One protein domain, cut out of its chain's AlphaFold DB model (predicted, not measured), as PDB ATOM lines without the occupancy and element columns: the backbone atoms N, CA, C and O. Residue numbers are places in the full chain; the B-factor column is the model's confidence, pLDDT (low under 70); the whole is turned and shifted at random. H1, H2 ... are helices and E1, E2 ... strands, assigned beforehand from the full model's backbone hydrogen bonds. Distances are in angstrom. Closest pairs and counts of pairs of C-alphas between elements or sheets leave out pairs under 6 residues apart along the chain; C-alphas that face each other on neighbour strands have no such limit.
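Overview. This is residues 175 to 256 of the 692 residues of the protein "Serine/threonine protein kinase" of Microcystis aeruginosa NIES-98 (UniProt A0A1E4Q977). A two-stranded hairpin of E1 and E2 has the short helix H2 packed near E2 and H3 folding back from H2, while H1 lies near H2 and E2 and the small H4 follows at the end of the printed part. A long loop between H1 and H2 reaches away from the helices, with Gly 189 at one end of the longest distance and Glu 211 of H3 at the other. The 82 printed residues hold four named helices and two named strands, in the order H1 H2 H3 E1 E2 H4; the sheet E1 - E2 is antiparallel and the class is mixed, helices and strands. The whole is compact, with a radius of gyration of the C-alphas of 13.0 A and spans of 38 by 30 by 23 A.

Along the chain. H1, residues 175 to 182, begins at C-alpha 175 (51.652, 80.417, 71.040). H2 is residues 199 to 204 and H3 residues 210 to 221, 16.3 A long. E1, residues 232 to 236, and E2, residues 243 to 247, are each 14.0 A long. H4, residues 251 to 255, ends at C-alpha 255 (47.909, 82.394, 90.823).

Arrangement. E1 and E2 form a hairpin, with N 233 and O 246 2.9 A apart, within hydrogen-bond range. Residues 197 to 198 pair antiparallel with residues 244 to 245 of E2. The closest C-alphas of H2 and E2, Lys 199 and Trp 244, are 4.8 A apart. H2 and H3 form a helical hairpin and touch, H3 with residues 213 to 217 alone; the closest C-alphas, Leu 203 and Gln 213, are 5.4 A apart, at a steep tilt of 41 degrees, opposite ways. H1 and H2 are close but not clearly touching, Ile 179 and Ile 202 having the closest C-alphas, 6.7 A. H4 is apart from H1, H2, H3 and E1. In H1, H2, H3 and H4 every O i to N i+4 pair is within hydrogen-bond range.

Size, cuts and confidence. The C-alphas of Gly 189 and Glu 211, the two farthest apart, are 39.2 A from each other. The printed part has no cut, and the link H1 to H2, 16 residues, is long. The model's confidence is under 70 at residues 187 to 191 and 237 to 242.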
ATOM      1  N   LEU A 175      51.960  81.850  71.043       88.31
ATOM      2  CA  LEU A 175      51.652  80.417  71.040       88.31
ATOM      3  C   LEU A 175      51.482  79.869  72.460       88.31
ATOM      4  O   LEU A 175      50.545  79.111  72.695       88.31
ATOM      5  N   ILE A 176      52.318  80.289  73.419       91.88
ATOM      6  CA  ILE A 176      52.139  79.931  74.834       91.88
ATOM      7  C   ILE A 176      50.766  80.413  75.321       91.88
ATOM      8  O   ILE A 176      49.986  79.596  75.802       91.88
ATOM      9  N   LYS A 177      50.424  81.699  75.131       91.62
ATOM     10  CA  LYS A 177      49.109  82.248  75.518       91.62
ATOM     11  C   LYS A 177      47.963  81.408  74.939       91.62
ATOM     12  O   LYS A 177      47.054  81.018  75.672       91.62
ATOM     13  N   ARG A 178      48.033  81.067  73.647       88.81
ATOM     14  CA  ARG A 178      47.015  80.263  72.952       88.81
ATOM     15  C   ARG A 178      46.915  78.832  73.485       88.81
ATOM     16  O   ARG A 178      45.801  78.355  73.680       88.81
ATOM     17  N   ILE A 179      48.038  78.159  73.760       90.75
ATOM     18  CA  ILE A 179      48.045  76.812  74.361       90.75
ATOM     19  C   ILE A 179      47.326  76.844  75.707       90.75
ATOM     20  O   ILE A 179      46.398  76.071  75.922       90.75
ATOM     21  N   PHE A 180      47.719  77.761  76.595       92.25
ATOM     22  CA  PHE A 180      47.152  77.825  77.937       92.25
ATOM     23  C   PHE A 180      45.648  78.095  77.912       92.25
ATOM     24  O   PHE A 180      44.915  77.387  78.590       92.25
ATOM     25  N   LEU A 181      45.162  79.035  77.092       90.19
ATOM     26  CA  LEU A 181      43.722  79.319  76.987       90.19
ATOM     27  C   LEU A 181      42.893  78.122  76.482       90.19
ATOM     28  O   LEU A 181      41.730  77.987  76.868       90.19
ATOM     29  N   ASN A 182      43.484  77.243  75.665       88.25
ATOM     30  CA  ASN A 182      42.843  76.021  75.160       88.25
ATOM     31  C   ASN A 182      42.922  74.827  76.135       88.25
ATOM     32  O   ASN A 182      42.212  73.838  75.948       88.25
ATOM     33  N   LEU A 183      43.742  74.931  77.188       89.94
ATOM     34  CA  LEU A 183      43.824  73.977  78.303       89.94
ATOM     35  C   LEU A 183      42.942  74.379  79.497       89.94
ATOM     36  O   LEU A 183      43.096  73.852  80.597       89.94
ATOM     37  N   LEU A 184      42.023  75.327  79.298       88.12
ATOM     38  CA  LEU A 184      41.076  75.781  80.311       88.12
ATOM     39  C   LEU A 184      39.642  75.466  79.888       88.12
ATOM     40  O   LEU A 184      39.245  75.727  78.749       88.12
ATOM     41  N   GLN A 185      38.831  75.017  80.839       83.06
ATOM     42  CA  GLN A 185      37.383  74.917  80.707       83.06
ATOM     43  C   GLN A 185      36.714  76.078  81.451       83.06
ATOM     44  O   GLN A 185      37.026  76.342  82.608       83.06
ATOM     45  N   ILE A 186      35.789  76.776  80.780       78.69
ATOM     46  CA  ILE A 186      35.003  77.847  81.410       78.69
ATOM     47  C   ILE A 186      34.004  77.224  82.386       78.69
ATOM     48  O   ILE A 186      33.139  76.444  81.961       78.69
ATOM     49  N   GLY A 187      34.102  77.611  83.659       67.19
ATOM     50  CA  GLY A 187      33.104  77.297  84.678       67.19
ATOM     51  C   GLY A 187      31.830  78.121  84.469       67.19
ATOM     52  O   GLY A 187      31.895  79.329  84.244       67.19
ATOM     53  N   ASP A 188      30.656  77.489  84.543       56.28
ATOM     54  CA  ASP A 188      29.354  78.157  84.386       56.28
ATOM     55  C   ASP A 188      29.003  78.968  85.655       56.28
ATOM     56  O   ASP A 188      28.135  78.596  86.439       56.28
ATOM     57  N   GLY A 189      29.728  80.070  85.886       54.28
ATOM     58  CA  GLY A 189      29.625  80.907  87.092       54.28
ATOM     59  C   GLY A 189      30.589  80.524  88.227       54.28
ATOM     60  O   GLY A 189      30.667  81.244  89.222       54.28
ATOM     61  N   GLU A 190      31.352  79.442  88.056       57.88
ATOM     62  CA  GLU A 190      32.405  78.973  88.968       57.88
ATOM     63  C   GLU A 190      33.819  79.301  88.441       57.88
ATOM     64  O   GLU A 190      33.985  80.004  87.442       57.88
ATOM     65  N   LYS A 191      34.857  78.823  89.136       66.94
ATOM     66  CA  LYS A 191      36.262  78.973  88.732       66.94
ATOM     67  C   LYS A 191      36.553  78.150  87.468       66.94
ATOM     68  O   LYS A 191      36.075  77.026  87.347       66.94
ATOM     69  N   ASP A 192      37.350  78.699  86.547       76.75
ATOM     70  CA  ASP A 192      37.878  77.941  85.400       76.75
ATOM     71  C   ASP A 192      38.687  76.737  85.903       76.75
ATOM     72  O   ASP A 192      39.523  76.885  86.796       76.75
ATOM     73  N   THR A 193      38.469  75.572  85.298       79.81
ATOM     74  CA  THR A 193      39.172  74.323  85.626       79.81
ATOM     75  C   THR A 193      40.103  73.912  84.488       79.81
ATOM     76  O   THR A 193      40.009  74.412  83.361       79.81
ATOM     77  N   ARG A 194      41.040  73.002  84.769       82.88
ATOM     78  CA  ARG A 194      41.926  72.454  83.731       82.88
ATOM     79  C   ARG A 194      41.145  71.600  82.726       82.88
ATOM     80  O   ARG A 194      40.281  70.813  83.106       82.88
ATOM     81  N   LEU A 195      41.499  71.724  81.452       83.25
ATOM     82  CA  LEU A 195      40.976  70.924  80.352       83.25
ATOM     83  C   LEU A 195      42.132  70.212  79.653       83.25
ATOM     84  O   LEU A 195      42.912  70.829  78.928       83.25
ATOM     85  N   ARG A 196      42.211  68.895  79.836       85.19
ATOM     86  CA  ARG A 196      43.157  68.049  79.103       85.19
ATOM     87  C   ARG A 196      42.794  68.032  77.618       85.19
ATOM     88  O   ARG A 196      41.634  67.815  77.270       85.19
ATOM     89  N   GLN A 197      43.788  68.208  76.749       86.69
ATOM     90  CA  GLN A 197      43.615  68.211  75.292       86.69
ATOM     91  C   GLN A 197      44.484  67.151  74.618       86.69
ATOM     92  O   GLN A 197      45.545  66.771  75.125       86.69
ATOM     93  N   SER A 198      44.066  66.695  73.433       87.31
ATOM     94  CA  SER A 198      44.920  65.836  72.612       87.31
ATOM     95  C   SER A 198      46.114  66.633  72.084       87.31
ATOM     96  O   SER A 198      46.007  67.809  71.717       87.31
ATOM     97  N   LYS A 199      47.283  65.990  72.004       87.44
ATOM     98  CA  LYS A 199      48.484  66.623  71.447       87.44
ATOM     99  C   LYS A 199      48.264  67.026  69.990       87.44
ATOM    100  O   LYS A 199      48.750  68.072  69.577       87.44
ATOM    101  N   ALA A 200      47.495  66.244  69.230       84.56
ATOM    102  CA  ALA A 200      47.144  66.560  67.848       84.56
ATOM    103  C   ALA A 200      46.383  67.893  67.731       84.56
ATOM    104  O   ALA A 200      46.734  68.726  66.895       84.56
ATOM    105  N   PHE A 201      45.397  68.130  68.604       84.94
ATOM    106  CA  PHE A 201      44.660  69.390  68.637       84.94
ATOM    107  C   PHE A 201      45.574  70.567  68.993       84.94
ATOM    108  O   PHE A 201      45.589  71.562  68.274       84.94
ATOM    109  N   ILE A 202      46.412  70.434  70.027       87.25
ATOM    110  CA  ILE A 202      47.352  71.496  70.411       87.25
ATOM    111  C   ILE A 202      48.314  71.823  69.261       87.25
ATOM    112  O   ILE A 202      48.518  72.992  68.954       87.25
ATOM    113  N   LEU A 203      48.849  70.812  68.567       86.75
ATOM    114  CA  LEU A 203      49.707  71.018  67.395       86.75
ATOM    115  C   LEU A 203      48.983  71.730  66.244       86.75
ATOM    116  O   LEU A 203      49.603  72.553  65.569       86.75
ATOM    117  N   SER A 204      47.682  71.487  66.053       83.38
ATOM    118  CA  SER A 204      46.899  72.186  65.024       83.38
ATOM    119  C   SER A 204      46.737  73.692  65.272       83.38
ATOM    120  O   SER A 204      46.463  74.427  64.325       83.38
ATOM    121  N   LEU A 205      47.007  74.192  66.488       81.62
ATOM    122  CA  LEU A 205      46.992  75.634  66.787       81.62
ATOM    123  C   LEU A 205      48.059  76.415  65.998       81.62
ATOM    124  O   LEU A 205      47.915  77.619  65.797       81.62
ATOM    125  N   ALA A 206      49.121  75.749  65.530       77.00
ATOM    126  CA  ALA A 206      50.136  76.344  64.656       77.00
ATOM    127  C   ALA A 206      49.740  76.335  63.160       77.00
ATOM    128  O   ALA A 206      50.545  76.722  62.307       77.00
ATOM    129  N   GLY A 207      48.523  75.882  62.835       74.12
ATOM    130  CA  GLY A 207      48.036  75.660  61.474       74.12
ATOM    131  C   GLY A 207      48.611  74.401  60.810       74.12
ATOM    132  O   GLY A 207      49.259  73.564  61.445       74.12
ATOM    133  N   ASP A 208      48.410  74.283  59.495       72.38
ATOM    134  CA  ASP A 208      48.869  73.139  58.683       72.38
ATOM    135  C   ASP A 208      50.369  73.195  58.324       72.38
ATOM    136  O   ASP A 208      50.892  72.345  57.598       72.38
ATOM    137  N   ASN A 209      51.100  74.197  58.824       76.94
ATOM    138  CA  ASN A 209      52.526  74.344  58.558       76.94
ATOM    139  C   ASN A 209      53.350  73.336  59.381       76.94
ATOM    140  O   ASN A 209      53.465  73.459  60.602       76.94
ATOM    141  N   GLN A 210      54.011  72.392  58.702       78.81
ATOM    142  CA  GLN A 210      54.905  71.411  59.334       78.81
ATOM    143  C   GLN A 210      56.034  72.054  60.153       78.81
ATOM    144  O   GLN A 210      56.482  71.476  61.143       78.81
ATOM    145  N   GLU A 211      56.519  73.230  59.756       79.88
ATOM    146  CA  GLU A 211      57.546  73.957  60.502       79.88
ATOM    147  C   GLU A 211      56.975  74.557  61.795       79.88
ATOM    148  O   GLU A 211      57.580  74.415  62.856       79.88
ATOM    149  N   GLY A 212      55.757  75.105  61.740       79.50
ATOM    150  CA  GLY A 212      55.029  75.600  62.913       79.50
ATOM    151  C   GLY A 212      54.726  74.495  63.929       79.50
ATOM    152  O   GLY A 212      54.971  74.665  65.122       79.50
ATOM    153  N   GLN A 213      54.295  73.320  63.462       84.06
ATOM    154  CA  GLN A 213      54.047  72.159  64.327       84.06
ATOM    155  C   GLN A 213      55.330  71.627  64.986       84.06
ATOM    156  O   GLN A 213      55.307  71.208  66.147       84.06
ATOM    157  N   LYS A 214      56.477  71.680  64.290       84.94
ATOM    158  CA  LYS A 214      57.788  71.350  64.880       84.94
ATOM    159  C   LYS A 214      58.193  72.350  65.958       84.94
ATOM    160  O   LYS A 214      58.624  71.923  67.025       84.94
ATOM    161  N   VAL A 215      58.019  73.649  65.705       84.88
ATOM    162  CA  VAL A 215      58.273  74.701  66.704       84.88
ATOM    163  C   VAL A 215      57.395  74.490  67.934       84.88
ATOM    164  O   VAL A 215      57.903  74.539  69.049       84.88
ATOM    165  N   LEU A 216      56.107  74.180  67.753       88.25
ATOM    166  CA  LEU A 216      55.200  73.917  68.870       88.25
ATOM    167  C   LEU A 216      55.589  72.650  69.651       88.25
ATOM    168  O   LEU A 216      55.538  72.639  70.876       88.25
ATOM    169  N   THR A 217      56.031  71.597  68.958       89.50
ATOM    170  CA  THR A 217      56.524  70.369  69.602       89.50
ATOM    171  C   THR A 217      57.767  70.650  70.451       89.50
ATOM    172  O   THR A 217      57.815  70.241  71.609       89.50
ATOM    173  N   GLU A 218      58.743  71.390  69.914       88.75
ATOM    174  CA  GLU A 218      59.945  71.795  70.658       88.75
ATOM    175  C   GLU A 218      59.596  72.748  71.815       88.75
ATOM    176  O   GLU A 218      60.178  72.664  72.894       88.75
ATOM    177  N   LEU A 219      58.601  73.619  71.638       90.56
ATOM    178  CA  LEU A 219      58.115  74.505  72.692       90.56
ATOM    179  C   LEU A 219      57.464  73.731  73.846       90.56
ATOM    180  O   LEU A 219      57.601  74.139  74.995       90.56
ATOM    181  N   ILE A 220      56.778  72.621  73.578       91.62
ATOM    182  CA  ILE A 220      56.140  71.810  74.623       91.62
ATOM    183  C   ILE A 220      57.167  70.873  75.276       91.62
ATOM    184  O   ILE A 220      57.364  70.927  76.490       91.62
ATOM    185  N   GLU A 221      57.840  70.035  74.482       89.31
ATOM    186  CA  GLU A 221      58.631  68.884  74.957       89.31
ATOM    187  C   GLU A 221      60.148  69.060  74.819       89.31
ATOM    188  O   GLU A 221      60.917  68.222  75.295       89.31
ATOM    189  N   GLY A 222      60.596  70.124  74.155       86.62
ATOM    190  CA  GLY A 222      62.007  70.372  73.895       86.62
ATOM    191  C   GLY A 222      62.827  70.639  75.154       86.62
ATOM    192  O   GLY A 222      62.326  70.761  76.276       86.62
ATOM    193  N   LYS A 223      64.141  70.804  74.971       81.38
ATOM    194  CA  LYS A 223      65.070  71.033  76.098       81.38
ATOM    195  C   LYS A 223      64.803  72.337  76.853       81.38
ATOM    196  O   LYS A 223      65.246  72.462  77.992       81.38
ATOM    197  N   GLN A 224      64.126  73.274  76.196       82.88
ATOM    198  CA  GLN A 224      63.695  74.578  76.706       82.88
ATOM    199  C   GLN A 224      62.158  74.653  76.775       82.88
ATOM    200  O   GLN A 224      61.577  75.741  76.733       82.88
ATOM    201  N   GLY A 225      61.496  73.494  76.776       87.25
ATOM    202  CA  GLY A 225      60.057  73.380  76.634       87.25
ATOM    203  C   GLY A 225      59.287  73.559  77.939       87.25
ATOM    204  O   GLY A 225      59.828  73.478  79.044       87.25
ATOM    205  N   LEU A 226      57.983  73.773  77.799       91.69
ATOM    206  CA  LEU A 226      57.052  74.025  78.899       91.69
ATOM    207  C   LEU A 226      56.920  72.836  79.865       91.69
ATOM    208  O   LEU A 226      56.670  73.045  81.052       91.69
ATOM    209  N   VAL A 227      57.131  71.601  79.389       89.12
ATOM    210  CA  VAL A 227      57.125  70.396  80.240       89.12
ATOM    211  C   VAL A 227      58.322  70.382  81.182       89.12
ATOM    212  O   VAL A 227      58.178  70.165  82.384       89.12
ATOM    213  N   LYS A 228      59.521  70.684  80.670       86.00
ATOM    214  CA  LYS A 228      60.731  70.757  81.500       86.00
ATOM    215  C   LYS A 228      60.669  71.936  82.476       86.00
ATOM    216  O   LYS A 228      61.135  71.822  83.605       86.00
ATOM    217  N   GLY A 229      60.032  73.032  82.061       84.50
ATOM    218  CA  GLY A 229      59.688  74.169  82.918       84.50
ATOM    219  C   GLY A 229      58.609  73.878  83.971       84.50
ATOM    220  O   GLY A 229      58.330  74.760  84.777       84.50
ATOM    221  N   ARG A 230      58.032  72.664  83.987       84.56
ATOM    222  CA  ARG A 230      56.950  72.220  84.885       84.56
ATOM    223  C   ARG A 230      55.667  73.049  84.794       84.56
ATOM    224  O   ARG A 230      54.934  73.153  85.771       84.56
ATOM    225  N   LEU A 231      55.386  73.634  83.632       88.06
ATOM    226  CA  LEU A 231      54.111  74.319  83.411       88.06
ATOM    227  C   LEU A 231      53.069  73.415  82.750       88.06
ATOM    228  O   LEU A 231      51.877  73.547  83.019       88.06
ATOM    229  N   LEU A 232      53.525  72.474  81.923       91.06
ATOM    230  CA  LEU A 232      52.690  71.466  81.276       91.06
ATOM    231  C   LEU A 232      53.127  70.062  81.682       91.06
ATOM    232  O   LEU A 232      54.284  69.828  82.031       91.06
ATOM    233  N   VAL A 233      52.207  69.118  81.566       87.25
ATOM    234  CA  VAL A 233      52.475  67.683  81.648       87.25
ATOM    235  C   VAL A 233      51.938  67.002  80.399       87.25
ATOM    236  O   VAL A 233      50.943  67.433  79.813       87.25
ATOM    237  N   THR A 234      52.620  65.944  79.973       88.00
ATOM    238  CA  THR A 234      52.200  65.126  78.836       88.00
ATOM    239  C   THR A 234      52.160  63.660  79.228       88.00
ATOM    240  O   THR A 234      52.908  63.205  80.094       88.00
ATOM    241  N   GLY A 235      51.283  62.907  78.576       83.62
ATOM    242  CA  GLY A 235      51.165  61.468  78.777       83.62
ATOM    243  C   GLY A 235      50.675  60.763  77.523       83.62
ATOM    244  O   GLY A 235      50.447  61.389  76.488       83.62
ATOM    245  N   LYS A 236      50.548  59.439  77.613       79.50
ATOM    246  CA  LYS A 236      50.021  58.579  76.550       79.50
ATOM    247  C   LYS A 236      48.989  57.634  77.139       79.50
ATOM    248  O   LYS A 236      49.227  57.056  78.197       79.50
ATOM    249  N   THR A 237      47.868  57.459  76.458       62.78
ATOM    250  CA  THR A 237      46.864  56.455  76.816       62.78
ATOM    251  C   THR A 237      47.256  55.105  76.212       62.78
ATOM    252  O   THR A 237      47.491  55.004  75.010       62.78
ATOM    253  N   GLU A 238      47.301  54.042  77.025       52.41
ATOM    254  CA  GLU A 238      47.706  52.690  76.585       52.41
ATOM    255  C   GLU A 238      46.797  52.090  75.491       52.41
ATOM    256  O   GLU A 238      47.190  51.138  74.820       52.41
ATOM    257  N   ARG A 239      45.584  52.628  75.306       50.03
ATOM    258  CA  ARG A 239      44.576  52.098  74.372       50.03
ATOM    259  C   ARG A 239      44.529  52.766  72.998       50.03
ATOM    260  O   ARG A 239      43.993  52.146  72.088       50.03
ATOM    261  N   GLU A 240      45.045  53.984  72.837       49.47
ATOM    262  CA  GLU A 240      44.770  54.791  71.631       49.47
ATOM    263  C   GLU A 240      46.022  55.354  70.941       49.47
ATOM    264  O   GLU A 240      45.889  56.037  69.936       49.47
ATOM    265  N   GLU A 241      47.239  55.086  71.436       56.59
ATOM    266  CA  GLU A 241      48.503  55.711  70.968       56.59
ATOM    267  C   GLU A 241      48.516  57.259  70.975       56.59
ATOM    268  O   GLU A 241      49.555  57.874  70.717       56.59
ATOM    269  N   GLU A 242      47.409  57.914  71.329       67.12
ATOM    270  CA  GLU A 242      47.293  59.361  71.370       67.12
ATOM    271  C   GLU A 242      47.973  59.937  72.615       67.12
ATOM    272  O   GLU A 242      47.712  59.564  73.763       67.12
ATOM    273  N   ALA A 243      48.894  60.868  72.370       83.38
ATOM    274  CA  ALA A 243      49.502  61.669  73.418       83.38
ATOM    275  C   ALA A 243      48.567  62.820  73.808       83.38
ATOM    276  O   ALA A 243      47.916  63.413  72.946       83.38
ATOM    277  N   TRP A 244      48.550  63.182  75.086       88.00
ATOM    278  CA  TRP A 244      47.763  64.300  75.611       88.00
ATOM    279  C   TRP A 244      48.655  65.343  76.288       88.00
ATOM    280  O   TRP A 244      49.792  65.052  76.667       88.00
ATOM    281  N   VAL A 245      48.127  66.561  76.418       89.00
ATOM    282  CA  VAL A 245      48.760  67.708  77.082       89.00
ATOM    283  C   VAL A 245      47.782  68.272  78.116       89.00
ATOM    284  O   VAL A 245      46.590  68.401  77.834       89.00
ATOM    285  N   ASP A 246      48.280  68.595  79.307       88.12
ATOM    286  CA  ASP A 246      47.506  69.193  80.402       88.12
ATOM    287  C   ASP A 246      48.368  70.207  81.176       88.12
ATOM    288  O   ASP A 246      49.598  70.232  81.043       88.12
ATOM    289  N   LEU A 247      47.734  71.042  81.997       88.38
ATOM    290  CA  LEU A 247      48.431  71.911  82.942       88.38
ATOM    291  C   LEU A 247      49.091  71.065  84.032       88.38
ATOM    292  O   LEU A 247      48.473  70.152  84.580       88.38
ATOM    293  N   ALA A 248      50.333  71.401  84.390       82.69
ATOM    294  CA  ALA A 248      51.043  70.691  85.453       82.69
ATOM    295  C   ALA A 248      50.307  70.795  86.798       82.69
ATOM    296  O   ALA A 248      50.179  69.802  87.511       82.69
ATOM    297  N   HIS A 249      49.772  71.983  87.109       77.94
ATOM    298  CA  HIS A 249      49.013  72.239  88.329       77.94
ATOM    299  C   HIS A 249      47.874  73.238  88.085       77.94
ATOM    300  O   HIS A 249      48.065  74.264  87.433       77.94
ATOM    301  N   GLU A 250      46.709  72.982  88.687       76.25
ATOM    302  CA  GLU A 250      45.529  73.865  88.639       76.25
ATOM    303  C   GLU A 250      45.805  75.243  89.271       76.25
ATOM    304  O   GLU A 250      45.237  76.251  88.859       76.25
ATOM    305  N   ALA A 251      46.768  75.321  90.196       77.88
ATOM    306  CA  ALA A 251      47.187  76.570  90.827       77.88
ATOM    307  C   ALA A 251      47.688  77.632  89.827       77.88
ATOM    308  O   ALA A 251      47.580  78.825  90.109       77.88
ATOM    309  N   LEU A 252      48.175  77.226  88.645       83.94
ATOM    310  CA  LEU A 252      48.559  78.155  87.576       83.94
ATOM    311  C   LEU A 252      47.373  79.010  87.110       83.94
ATOM    312  O   LEU A 252      47.560  80.179  86.797       83.94
ATOM    313  N   ILE A 253      46.158  78.454  87.101       84.56
ATOM    314  CA  ILE A 253      44.943  79.129  86.617       84.56
ATOM    315  C   ILE A 253      44.591  80.339  87.492       84.56
ATOM    316  O   ILE A 253      44.109  81.360  86.999       84.56
ATOM    317  N   GLU A 254      44.804  80.220  88.802       78.12
ATOM    318  CA  GLU A 254      44.428  81.251  89.770       78.12
ATOM    319  C   GLU A 254      45.570  82.193  90.120       78.12
ATOM    320  O   GLU A 254      45.328  83.381  90.332       78.12
ATOM    321  N   LYS A 255      46.790  81.661  90.234       80.75
ATOM    322  CA  LYS A 255      47.909  82.394  90.823       80.75
ATOM    323  C   LYS A 255      48.798  83.049  89.783       80.75
ATOM    324  O   LYS A 255      49.323  84.115  90.078       80.75
ATOM    325  N   TRP A 256      48.921  82.485  88.578       89.12
ATOM    326  CA  TRP A 256      49.767  83.081  87.550       89.12
ATOM    327  C   TRP A 256      49.116  84.331  86.955       89.12
ATOM    328  O   TRP A 256      48.130  84.242  86.221       89.12
TER     329      TRP A 256